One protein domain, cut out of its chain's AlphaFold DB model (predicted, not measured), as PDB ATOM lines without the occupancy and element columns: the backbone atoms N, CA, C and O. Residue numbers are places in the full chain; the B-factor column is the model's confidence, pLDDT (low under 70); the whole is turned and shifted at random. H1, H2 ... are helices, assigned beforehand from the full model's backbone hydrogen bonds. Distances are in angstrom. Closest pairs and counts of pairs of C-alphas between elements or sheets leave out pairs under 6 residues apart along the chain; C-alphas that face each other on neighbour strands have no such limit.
ATOM      1  N   GLU A 250      43.941 -10.556 -18.582       90.19
ATOM      2  CA  GLU A 250      44.577 -10.126 -17.345       90.19
ATOM      3  C   GLU A 250      43.742  -9.031 -16.668       90.19
ATOM      4  O   GLU A 250      43.509  -9.069 -15.463       90.19
ATOM      5  N   ALA A 251      43.199  -8.092 -17.452       90.50
ATOM      6  CA  ALA A 251      42.325  -7.047 -16.927       90.50
ATOM      7  C   ALA A 251      40.976  -7.606 -16.445       90.50
ATOM      8  O   ALA A 251      40.451  -7.145 -15.433       90.50
ATOM      9  N   LEU A 252      40.402  -8.590 -17.146       92.69
ATOM     10  CA  LEU A 252      39.162  -9.246 -16.716       92.69
ATOM     11  C   LEU A 252      39.359 -10.007 -15.401       92.69
ATOM     12  O   LEU A 252      38.503  -9.918 -14.522       92.69
ATOM     13  N   GLU A 253      40.476 -10.722 -15.263       92.56
ATOM     14  CA  GLU A 253      40.825 -11.477 -14.055       92.56
ATOM     15  C   GLU A 253      41.011 -10.552 -12.845       92.56
ATOM     16  O   GLU A 253      40.367 -10.768 -11.819       92.56
ATOM     17  N   GLU A 254      41.784  -9.472 -12.987       90.44
ATOM     18  CA  GLU A 254      42.004  -8.473 -11.928       90.44
ATOM     19  C   GLU A 254      40.714  -7.759 -11.511       90.44
ATOM     20  O   GLU A 254      40.404  -7.612 -10.323       90.44
ATOM     21  N   VAL A 255      39.902  -7.340 -12.489       91.38
ATOM     22  CA  VAL A 255      38.614  -6.704 -12.197       91.38
ATOM     23  C   VAL A 255      37.695  -7.693 -11.484       91.38
ATOM     24  O   VAL A 255      37.069  -7.325 -10.489       91.38
ATOM     25  N   ALA A 256      37.614  -8.944 -11.941       91.12
ATOM     26  CA  ALA A 256      36.807  -9.955 -11.268       91.12
ATOM     27  C   ALA A 256      37.293 -10.216  -9.838       91.12
ATOM     28  O   ALA A 256      36.466 -10.227  -8.928       91.12
ATOM     29  N   ALA A 257      38.603 -10.351  -9.624       88.81
ATOM     30  CA  ALA A 257      39.187 -10.530  -8.299       88.81
ATOM     31  C   ALA A 257      38.807  -9.376  -7.360       88.81
ATOM     32  O   ALA A 257      38.251  -9.630  -6.292       88.81
ATOM     33  N   THR A 258      38.975  -8.127  -7.811       88.88
ATOM     34  CA  THR A 258      38.619  -6.916  -7.049       88.88
ATOM     35  C   THR A 258      37.125  -6.874  -6.702       88.88
ATOM     36  O   THR A 258      36.736  -6.539  -5.586       88.88
ATOM     37  N   PHE A 259      36.240  -7.234  -7.639       85.75
ATOM     38  CA  PHE A 259      34.797  -7.273  -7.369       85.75
ATOM     39  C   PHE A 259      34.412  -8.380  -6.374       85.75
ATOM     40  O   PHE A 259      33.494  -8.189  -5.571       85.75
ATOM     41  N   LEU A 260      35.115  -9.515  -6.411       85.00
ATOM     42  CA  LEU A 260      34.887 -10.665  -5.537       85.00
ATOM     43  C   LEU A 260      35.568 -10.541  -4.162       85.00
ATOM     44  O   LEU A 260      35.313 -11.379  -3.299       85.00
ATOM     45  N   GLU A 261      36.389  -9.517  -3.907       82.31
ATOM     46  CA  GLU A 261      36.902  -9.221  -2.554       82.31
ATOM     47  C   GLU A 261      35.766  -8.967  -1.562       82.31
ATOM     48  O   GLU A 261      35.835  -9.380  -0.409       82.31
ATOM     49  N   SER A 262      34.691  -8.332  -2.032       75.25
ATOM     50  CA  SER A 262      33.495  -8.070  -1.227       75.25
ATOM     51  C   SER A 262      32.630  -9.310  -0.962       75.25
ATOM     52  O   SER A 262      31.668  -9.226  -0.201       75.25
ATOM     53  N   ALA A 263      32.929 -10.443  -1.603       75.88
ATOM     54  CA  ALA A 263      32.173 -11.677  -1.452       75.88
ATOM     55  C   ALA A 263      32.783 -12.572  -0.362       75.88
ATOM     56  O   ALA A 263      33.999 -12.773  -0.314       75.88
ATOM     57  N   ASP A 264      31.914 -13.157   0.465       74.75
ATOM     58  CA  ASP A 264      32.276 -14.160   1.469       74.75
ATOM     59  C   ASP A 264      32.652 -15.485   0.781       74.75
ATOM     60  O   ASP A 264      31.803 -16.322   0.456       74.75
ATOM     61  N   MET A 265      33.926 -15.592   0.404       77.38
ATOM     62  CA  MET A 265      34.504 -16.694  -0.363       77.38
ATOM     63  C   MET A 265      35.963 -16.904   0.046       77.38
ATOM     64  O   MET A 265      36.701 -15.941   0.264       77.38
ATOM     65  N   GLU A 266      36.405 -18.163   0.074       83.94
ATOM     66  CA  GLU A 266      37.818 -18.504   0.264       83.94
ATOM     67  C   GLU A 266      38.693 -17.946  -0.870       83.94
ATOM     68  O   GLU A 266      38.272 -17.889  -2.030       83.94
ATOM     69  N   ALA A 267      39.941 -17.583  -0.557       81.31
ATOM     70  CA  ALA A 267      40.860 -16.951  -1.508       81.31
ATOM     71  C   ALA A 267      41.109 -17.804  -2.772       81.31
ATOM     72  O   ALA A 267      41.046 -17.285  -3.887       81.31
ATOM     73  N   ASN A 268      41.291 -19.120  -2.618       84.50
ATOM     74  CA  ASN A 268      41.514 -20.039  -3.745       84.50
ATOM     75  C   ASN A 268      40.279 -20.168  -4.654       84.50
ATOM     76  O   ASN A 268      40.391 -20.222  -5.883       84.50
ATOM     77  N   ALA A 269      39.085 -20.196  -4.053       86.12
ATOM     78  CA  ALA A 269      37.824 -20.221  -4.787       86.12
ATOM     79  C   ALA A 269      37.592 -18.895  -5.526       86.12
ATOM     80  O   ALA A 269      37.153 -18.902  -6.674       86.12
ATOM     81  N   ARG A 270      37.940 -17.764  -4.900       85.81
ATOM     82  CA  ARG A 270      37.853 -16.426  -5.498       85.81
ATOM     83  C   ARG A 270      38.675 -16.323  -6.777       85.81
ATOM     84  O   ARG A 270      38.149 -15.906  -7.805       85.81
ATOM     85  N   GLU A 271      39.938 -16.728  -6.722       87.88
ATOM     86  CA  GLU A 271      40.842 -16.649  -7.871       87.88
ATOM     87  C   GLU A 271      40.380 -17.565  -9.016       87.88
ATOM     88  O   GLU A 271      40.392 -17.183 -10.186       87.88
ATOM     89  N   SER A 272      39.895 -18.759  -8.670       90.06
ATOM     90  CA  SER A 272      39.370 -19.726  -9.637       90.06
ATOM     91  C   SER A 272      38.084 -19.219 -10.305       90.06
ATOM     92  O   SER A 272      37.921 -19.359 -11.515       90.06
ATOM     93  N   VAL A 273      37.187 -18.575  -9.548       89.75
ATOM     94  CA  VAL A 273      35.960 -17.953 -10.081       89.75
ATOM     95  C   VAL A 273      36.288 -16.738 -10.947       89.75
ATOM     96  O   VAL A 273      35.651 -16.554 -11.985       89.75
ATOM     97  N   ALA A 274      37.291 -15.937 -10.577       91.19
ATOM     98  CA  ALA A 274      37.767 -14.824 -11.396       91.19
ATOM     99  C   ALA A 274      38.295 -15.314 -12.756       91.19
ATOM    100  O   ALA A 274      37.839 -14.833 -13.796       91.19
ATOM    101  N   ARG A 275      39.165 -16.337 -12.751       92.31
ATOM    102  CA  ARG A 275      39.699 -16.979 -13.965       92.31
ATOM    103  C   ARG A 275      38.620 -17.656 -14.814       92.31
ATOM    104  O   ARG A 275      38.635 -17.559 -16.036       92.31
ATOM    105  N   ALA A 276      37.650 -18.324 -14.192       92.50
ATOM    106  CA  ALA A 276      36.536 -18.926 -14.921       92.50
ATOM    107  C   ALA A 276      35.636 -17.856 -15.560       92.50
ATOM    108  O   ALA A 276      35.225 -17.989 -16.711       92.50
ATOM    109  N   SER A 277      35.356 -16.770 -14.836       92.00
ATOM    110  CA  SER A 277      34.516 -15.675 -15.330       92.00
ATOM    111  C   SER A 277      35.157 -14.961 -16.519       92.00
ATOM    112  O   SER A 277      34.447 -14.618 -17.468       92.00
ATOM    113  N   SER A 278      36.477 -14.730 -16.485       93.81
ATOM    114  CA  SER A 278      37.209 -14.128 -17.608       93.81
ATOM    115  C   SER A 278      37.148 -15.025 -18.846       93.81
ATOM    116  O   SER A 278      36.796 -14.538 -19.919       93.81
ATOM    117  N   TYR A 279      37.376 -16.332 -18.681       93.44
ATOM    118  CA  TYR A 279      37.308 -17.309 -19.769       93.44
ATOM    119  C   TYR A 279      35.923 -17.346 -20.423       93.44
ATOM    120  O   TYR A 279      35.809 -17.176 -21.632       93.44
ATOM    121  N   VAL A 280      34.857 -17.457 -19.622       93.81
ATOM    122  CA  VAL A 280      33.466 -17.443 -20.115       93.81
ATOM    123  C   VAL A 280      33.150 -16.157 -20.883       93.81
ATOM    124  O   VAL A 280      32.398 -16.175 -21.855       93.81
ATOM    125  N   HIS A 281      33.701 -15.018 -20.458       93.50
ATOM    126  CA  HIS A 281      33.490 -13.757 -21.164       93.50
ATOM    127  C   HIS A 281      34.188 -13.713 -22.523       93.50
ATOM    128  O   HIS A 281      33.598 -13.207 -23.476       93.50
ATOM    129  N   MET A 282      35.422 -14.214 -22.600       92.31
ATOM    130  CA  MET A 282      36.197 -14.277 -23.840       92.31
ATOM    131  C   MET A 282      35.575 -15.248 -24.839       92.31
ATOM    132  O   MET A 282      35.324 -14.861 -25.975       92.31
ATOM    133  N   ASP A 283      35.206 -16.441 -24.379       94.00
ATOM    134  CA  ASP A 283      34.502 -17.448 -25.175       94.00
ATOM    135  C   ASP A 283      33.183 -16.886 -25.739       94.00
ATOM    136  O   ASP A 283      32.900 -16.965 -26.931       94.00
ATOM    137  N   ALA A 284      32.418 -16.156 -24.917       93.69
ATOM    138  CA  ALA A 284      31.208 -15.484 -25.381       93.69
ATOM    139  C   ALA A 284      31.470 -14.406 -26.454       93.69
ATOM    140  O   ALA A 284      30.583 -14.151 -27.273       93.69
ATOM    141  N   ILE A 285      32.630 -13.734 -26.440       91.00
ATOM    142  CA  ILE A 285      33.015 -12.776 -27.490       91.00
ATOM    143  C   ILE A 285      33.258 -13.525 -28.806       91.00
ATOM    144  O   ILE A 285      32.708 -13.112 -29.825       91.00
ATOM    145  N   GLU A 286      34.013 -14.625 -28.774       91.75
ATOM    146  CA  GLU A 286      34.306 -15.454 -29.953       91.75
ATOM    147  C   GLU A 286      33.024 -16.054 -30.550       91.75
ATOM    148  O   GLU A 286      32.739 -15.885 -31.740       91.75
ATOM    149  N   GLU A 287      32.168 -16.635 -29.709       93.12
ATOM    150  CA  GLU A 287      30.864 -17.172 -30.109       93.12
ATOM    151  C   GLU A 287      29.942 -16.096 -30.698       93.12
ATOM    152  O   GLU A 287      29.209 -16.331 -31.662       93.12
ATOM    153  N   ALA A 288      29.994 -14.864 -30.182       91.94
ATOM    154  CA  ALA A 288      29.229 -13.759 -30.749       91.94
ATOM    155  C   ALA A 288      29.701 -13.376 -32.164       91.94
ATOM    156  O   ALA A 288      28.883 -12.929 -32.980       91.94
ATOM    157  N   GLU A 289      30.985 -13.556 -32.482       89.50
ATOM    158  CA  GLU A 289      31.507 -13.358 -33.835       89.50
ATOM    159  C   GLU A 289      31.079 -14.471 -34.790       89.50
ATOM    160  O   GLU A 289      30.681 -14.180 -35.924       89.50
ATOM    161  N   ILE A 290      31.110 -15.728 -34.338       93.00
ATOM    162  CA  ILE A 290      30.617 -16.882 -35.105       93.00
ATOM    163  C   ILE A 290      29.127 -16.700 -35.399       93.00
ATOM    164  O   ILE A 290      28.713 -16.688 -36.561       93.00
ATOM    165  N   PHE A 291      28.333 -16.398 -34.371       93.88
ATOM    166  CA  PHE A 291      26.905 -16.123 -34.502       93.88
ATOM    167  C   PHE A 291      26.615 -14.973 -35.476       93.88
ATOM    168  O   PHE A 291      25.661 -15.026 -36.258       93.88
ATOM    169  N   ARG A 292      27.456 -13.932 -35.485       90.62
ATOM    170  CA  ARG A 292      27.337 -12.837 -36.454       90.62
ATOM    171  C   ARG A 292      27.573 -13.314 -37.887       90.62
ATOM    172  O   ARG A 292      26.860 -12.850 -38.778       90.62
ATOM    173  N   LYS A 293      28.557 -14.188 -38.120       92.56
ATOM    174  CA  LYS A 293      28.874 -14.729 -39.453       92.56
ATOM    175  C   LYS A 293      27.756 -15.642 -39.964       92.56
ATOM    176  O   LYS A 293      27.341 -15.490 -41.110       92.56
ATOM    177  N   GLU A 294      27.233 -16.518 -39.112       94.81
ATOM    178  CA  GLU A 294      26.231 -17.521 -39.491       94.81
ATOM    179  C   GLU A 294      24.811 -16.950 -39.559       94.81
ATOM    180  O   GLU A 294      24.134 -17.044 -40.582       94.81
ATOM    181  N   ALA A 295      24.355 -16.306 -38.481       92.88
ATOM    182  CA  ALA A 295      22.976 -15.841 -38.355       92.88
ATOM    183  C   ALA A 295      22.762 -14.419 -38.896       92.88
ATOM    184  O   ALA A 295      21.631 -13.932 -38.898       92.88
ATOM    185  N   LYS A 296      23.832 -13.714 -39.301       90.88
ATOM    186  CA  LYS A 296      23.816 -12.287 -39.694       90.88
ATOM    187  C   LYS A 296      23.194 -11.365 -38.635       90.88
ATOM    188  O   LYS A 296      22.771 -10.247 -38.931       90.88
ATOM    189  N   ARG A 297      23.144 -11.817 -37.379       89.12
ATOM    190  CA  ARG A 297      22.607 -11.079 -36.231       89.12
ATOM    191  C   ARG A 297      23.759 -10.693 -35.323       89.12
ATOM    192  O   ARG A 297      24.583 -11.523 -34.970       89.12
ATOM    193  N   THR A 298      23.815  -9.424 -34.932       83.75
ATOM    194  CA  THR A 298      24.919  -8.929 -34.103       83.75
ATOM    195  C   THR A 298      24.518  -8.934 -32.632       83.75
ATOM    196  O   THR A 298      23.559  -8.262 -32.249       83.75
ATOM    197  N   SER A 299      25.259  -9.672 -31.808       87.44
ATOM    198  CA  SER A 299      25.178  -9.606 -30.349       87.44
ATOM    199  C   SER A 299      26.465  -8.989 -29.820       87.44
ATOM    200  O   SER A 299      27.547  -9.498 -30.076       87.44
ATOM    201  N   PHE A 300      26.367  -7.878 -29.093       84.56
ATOM    202  CA  PHE A 300      27.549  -7.235 -28.522       84.56
ATOM    203  C   PHE A 300      27.806  -7.758 -27.117       84.56
ATOM    204  O   PHE A 300      26.973  -7.577 -26.221       84.56
ATOM    205  N   ILE A 301      28.960  -8.378 -26.912       90.00
ATOM    206  CA  ILE A 301      29.472  -8.709 -25.587       90.00
ATOM    207  C   ILE A 301      30.307  -7.521 -25.104       90.00
ATOM    208  O   ILE A 301      31.185  -7.041 -25.812       90.00
ATOM    209  N   THR A 302      29.953  -6.953 -23.947       89.75
ATOM    210  CA  THR A 302      30.557  -5.709 -23.444       89.75
ATOM    211  C   THR A 302      31.057  -5.884 -22.013       89.75
ATOM    212  O   THR A 302      30.475  -6.684 -21.270       89.75
ATOM    213  N   PRO A 303      32.036  -5.078 -21.557       89.69
ATOM    214  CA  PRO A 303      32.502  -5.125 -20.170       89.69
ATOM    215  C   PRO A 303      31.383  -4.900 -19.145       89.69
ATOM    216  O   PRO A 303      31.404  -5.448 -18.052       89.69
ATOM    217  N   THR A 304      30.324  -4.163 -19.491       89.94
ATOM    218  CA  THR A 304      29.155  -4.026 -18.602       89.94
ATOM    219  C   THR A 304      28.419  -5.356 -18.394       89.94
ATOM    220  O   THR A 304      27.938  -5.616 -17.291       89.94
ATOM    221  N   LYS A 305      28.342  -6.217 -19.421       89.94
ATOM    222  CA  LYS A 305      27.801  -7.578 -19.272       89.94
ATOM    223  C   LYS A 305      28.712  -8.441 -18.398       89.94
ATOM    224  O   LYS A 305      28.193  -9.166 -17.558       89.94
ATOM    225  N   PHE A 306      30.034  -8.301 -18.531       91.44
ATOM    226  CA  PHE A 306      31.000  -8.966 -17.648       91.44
ATOM    227  C   PHE A 306      30.819  -8.561 -16.182       91.44
ATOM    228  O   PHE A 306      30.651  -9.408 -15.313       91.44
ATOM    229  N   LEU A 307      30.740  -7.258 -15.905       89.62
ATOM    230  CA  LEU A 307      30.499  -6.770 -14.548       89.62
ATOM    231  C   LEU A 307      29.175  -7.289 -13.977       89.62
ATOM    232  O   LEU A 307      29.086  -7.542 -12.781       89.62
ATOM    233  N   ARG A 308      28.143  -7.468 -14.810       87.94
ATOM    234  CA  ARG A 308      26.877  -8.081 -14.385       87.94
ATOM    235  C   ARG A 308      27.024  -9.573 -14.070       87.94
ATOM    236  O   ARG A 308      26.371 -10.024 -13.137       87.94
ATOM    237  N   LEU A 309      27.852 -10.306 -14.819       87.69
ATOM    238  CA  LEU A 309      28.178 -11.709 -14.546       87.69
ATOM    239  C   LEU A 309      28.858 -11.844 -13.178       87.69
ATOM    240  O   LEU A 309      28.375 -12.587 -12.333       87.69
ATOM    241  N   VAL A 310      29.911 -11.059 -12.931       86.06
ATOM    242  CA  VAL A 310      30.665 -11.106 -11.665       86.06
ATOM    243  C   VAL A 310      29.819 -10.624 -10.481       86.06
ATOM    244  O   VAL A 310      29.912 -11.159  -9.382       86.06
ATOM    245  N   ARG A 311      28.944  -9.633 -10.695       78.50
ATOM    246  CA  ARG A 311      28.026  -9.115  -9.666       78.50
ATOM    247  C   ARG A 311      26.767  -9.954  -9.465       78.50
ATOM    248  O   ARG A 311      25.899  -9.500  -8.721       78.50
ATOM    249  N   ALA A 312      26.594 -11.092 -10.137       67.56
ATOM    250  CA  ALA A 312      25.402 -11.916  -9.968       67.56
ATOM    251  C   ALA A 312      25.310 -12.400  -8.508       67.56
ATOM    252  O   ALA A 312      25.921 -13.390  -8.112       67.56
ATOM    253  N   LYS A 313      24.586 -11.638  -7.682       61.38
ATOM    254  CA  LYS A 313      24.462 -11.869  -6.247       61.38
ATOM    255  C   LYS A 313      23.595 -13.092  -5.963       61.38
ATOM    256  O   LYS A 313      22.608 -13.353  -6.647       61.38
TER     257      LYS A 313
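AT A GLANCE: This is residues 250 to 313 of the 439 residues of an uncharacterized protein of Eimeria maxima (UniProt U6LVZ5). One long helix, H2, makes the longest axis of a rod-like model, and two shorter helices, H1 and H3, pack on one side of it over its first half and on each other, both steeply tilted to it. Residues 296 to 302 fold back from the far end of H2 and run beside its second half to H3. The printed part has 64 residues with three named helices, in the order H1, H2, H3, and no named strand; the class is all helix. The whole is loose, with a radius of gyration of the C-alphas of 13.4 A and spans of 42 by 17 by 17 A.

IN THESE COORDINATES: H2, residues 267 to 295, measures 41.0 A from C-alpha 267 at (40.860, -16.951, -1.508) to C-alpha 295 at (22.976, -15.841, -38.355). H1, residues 250 to 260, measures 15.3 A and begins with C-alpha 250 at (44.577, -10.126, -17.345). H3, residues 303 to 310, measures 10.6 A and ends with C-alpha 310 at (30.665, -11.106, -11.665).

HOW THE PARTS SIT: H2 touches H1 with residues 270 to 278 alone; their closest C-alphas, those of Ala 256 and Ala 274, are 5.0 A apart. The two run opposite ways at a steep tilt of 54 degrees. H2 touches H3 with residues 277 to 281 alone; the closest C-alphas, those of His 281 and Phe 306, are 6.4 A apart. These two run opposite ways at a steep tilt of 46 degrees. H1 and H3 touch, the closest C-alphas being those of Ala 256 and Val 310 at 6.3 A, and run the same way at a steep tilt of 46 degrees. In H1, H2 and H3 every O i to N i+4 pair is within hydrogen-bond range.

THE WHOLE: The two C-alphas farthest apart, those of Glu 266 and Lys 296, are 42.8 A apart. The printed part has no cut, and the links H1 to H2 and H2 to H3 are short. The mean pLDDT of the printed part is 88.0; residues 312 to 313 are under 70.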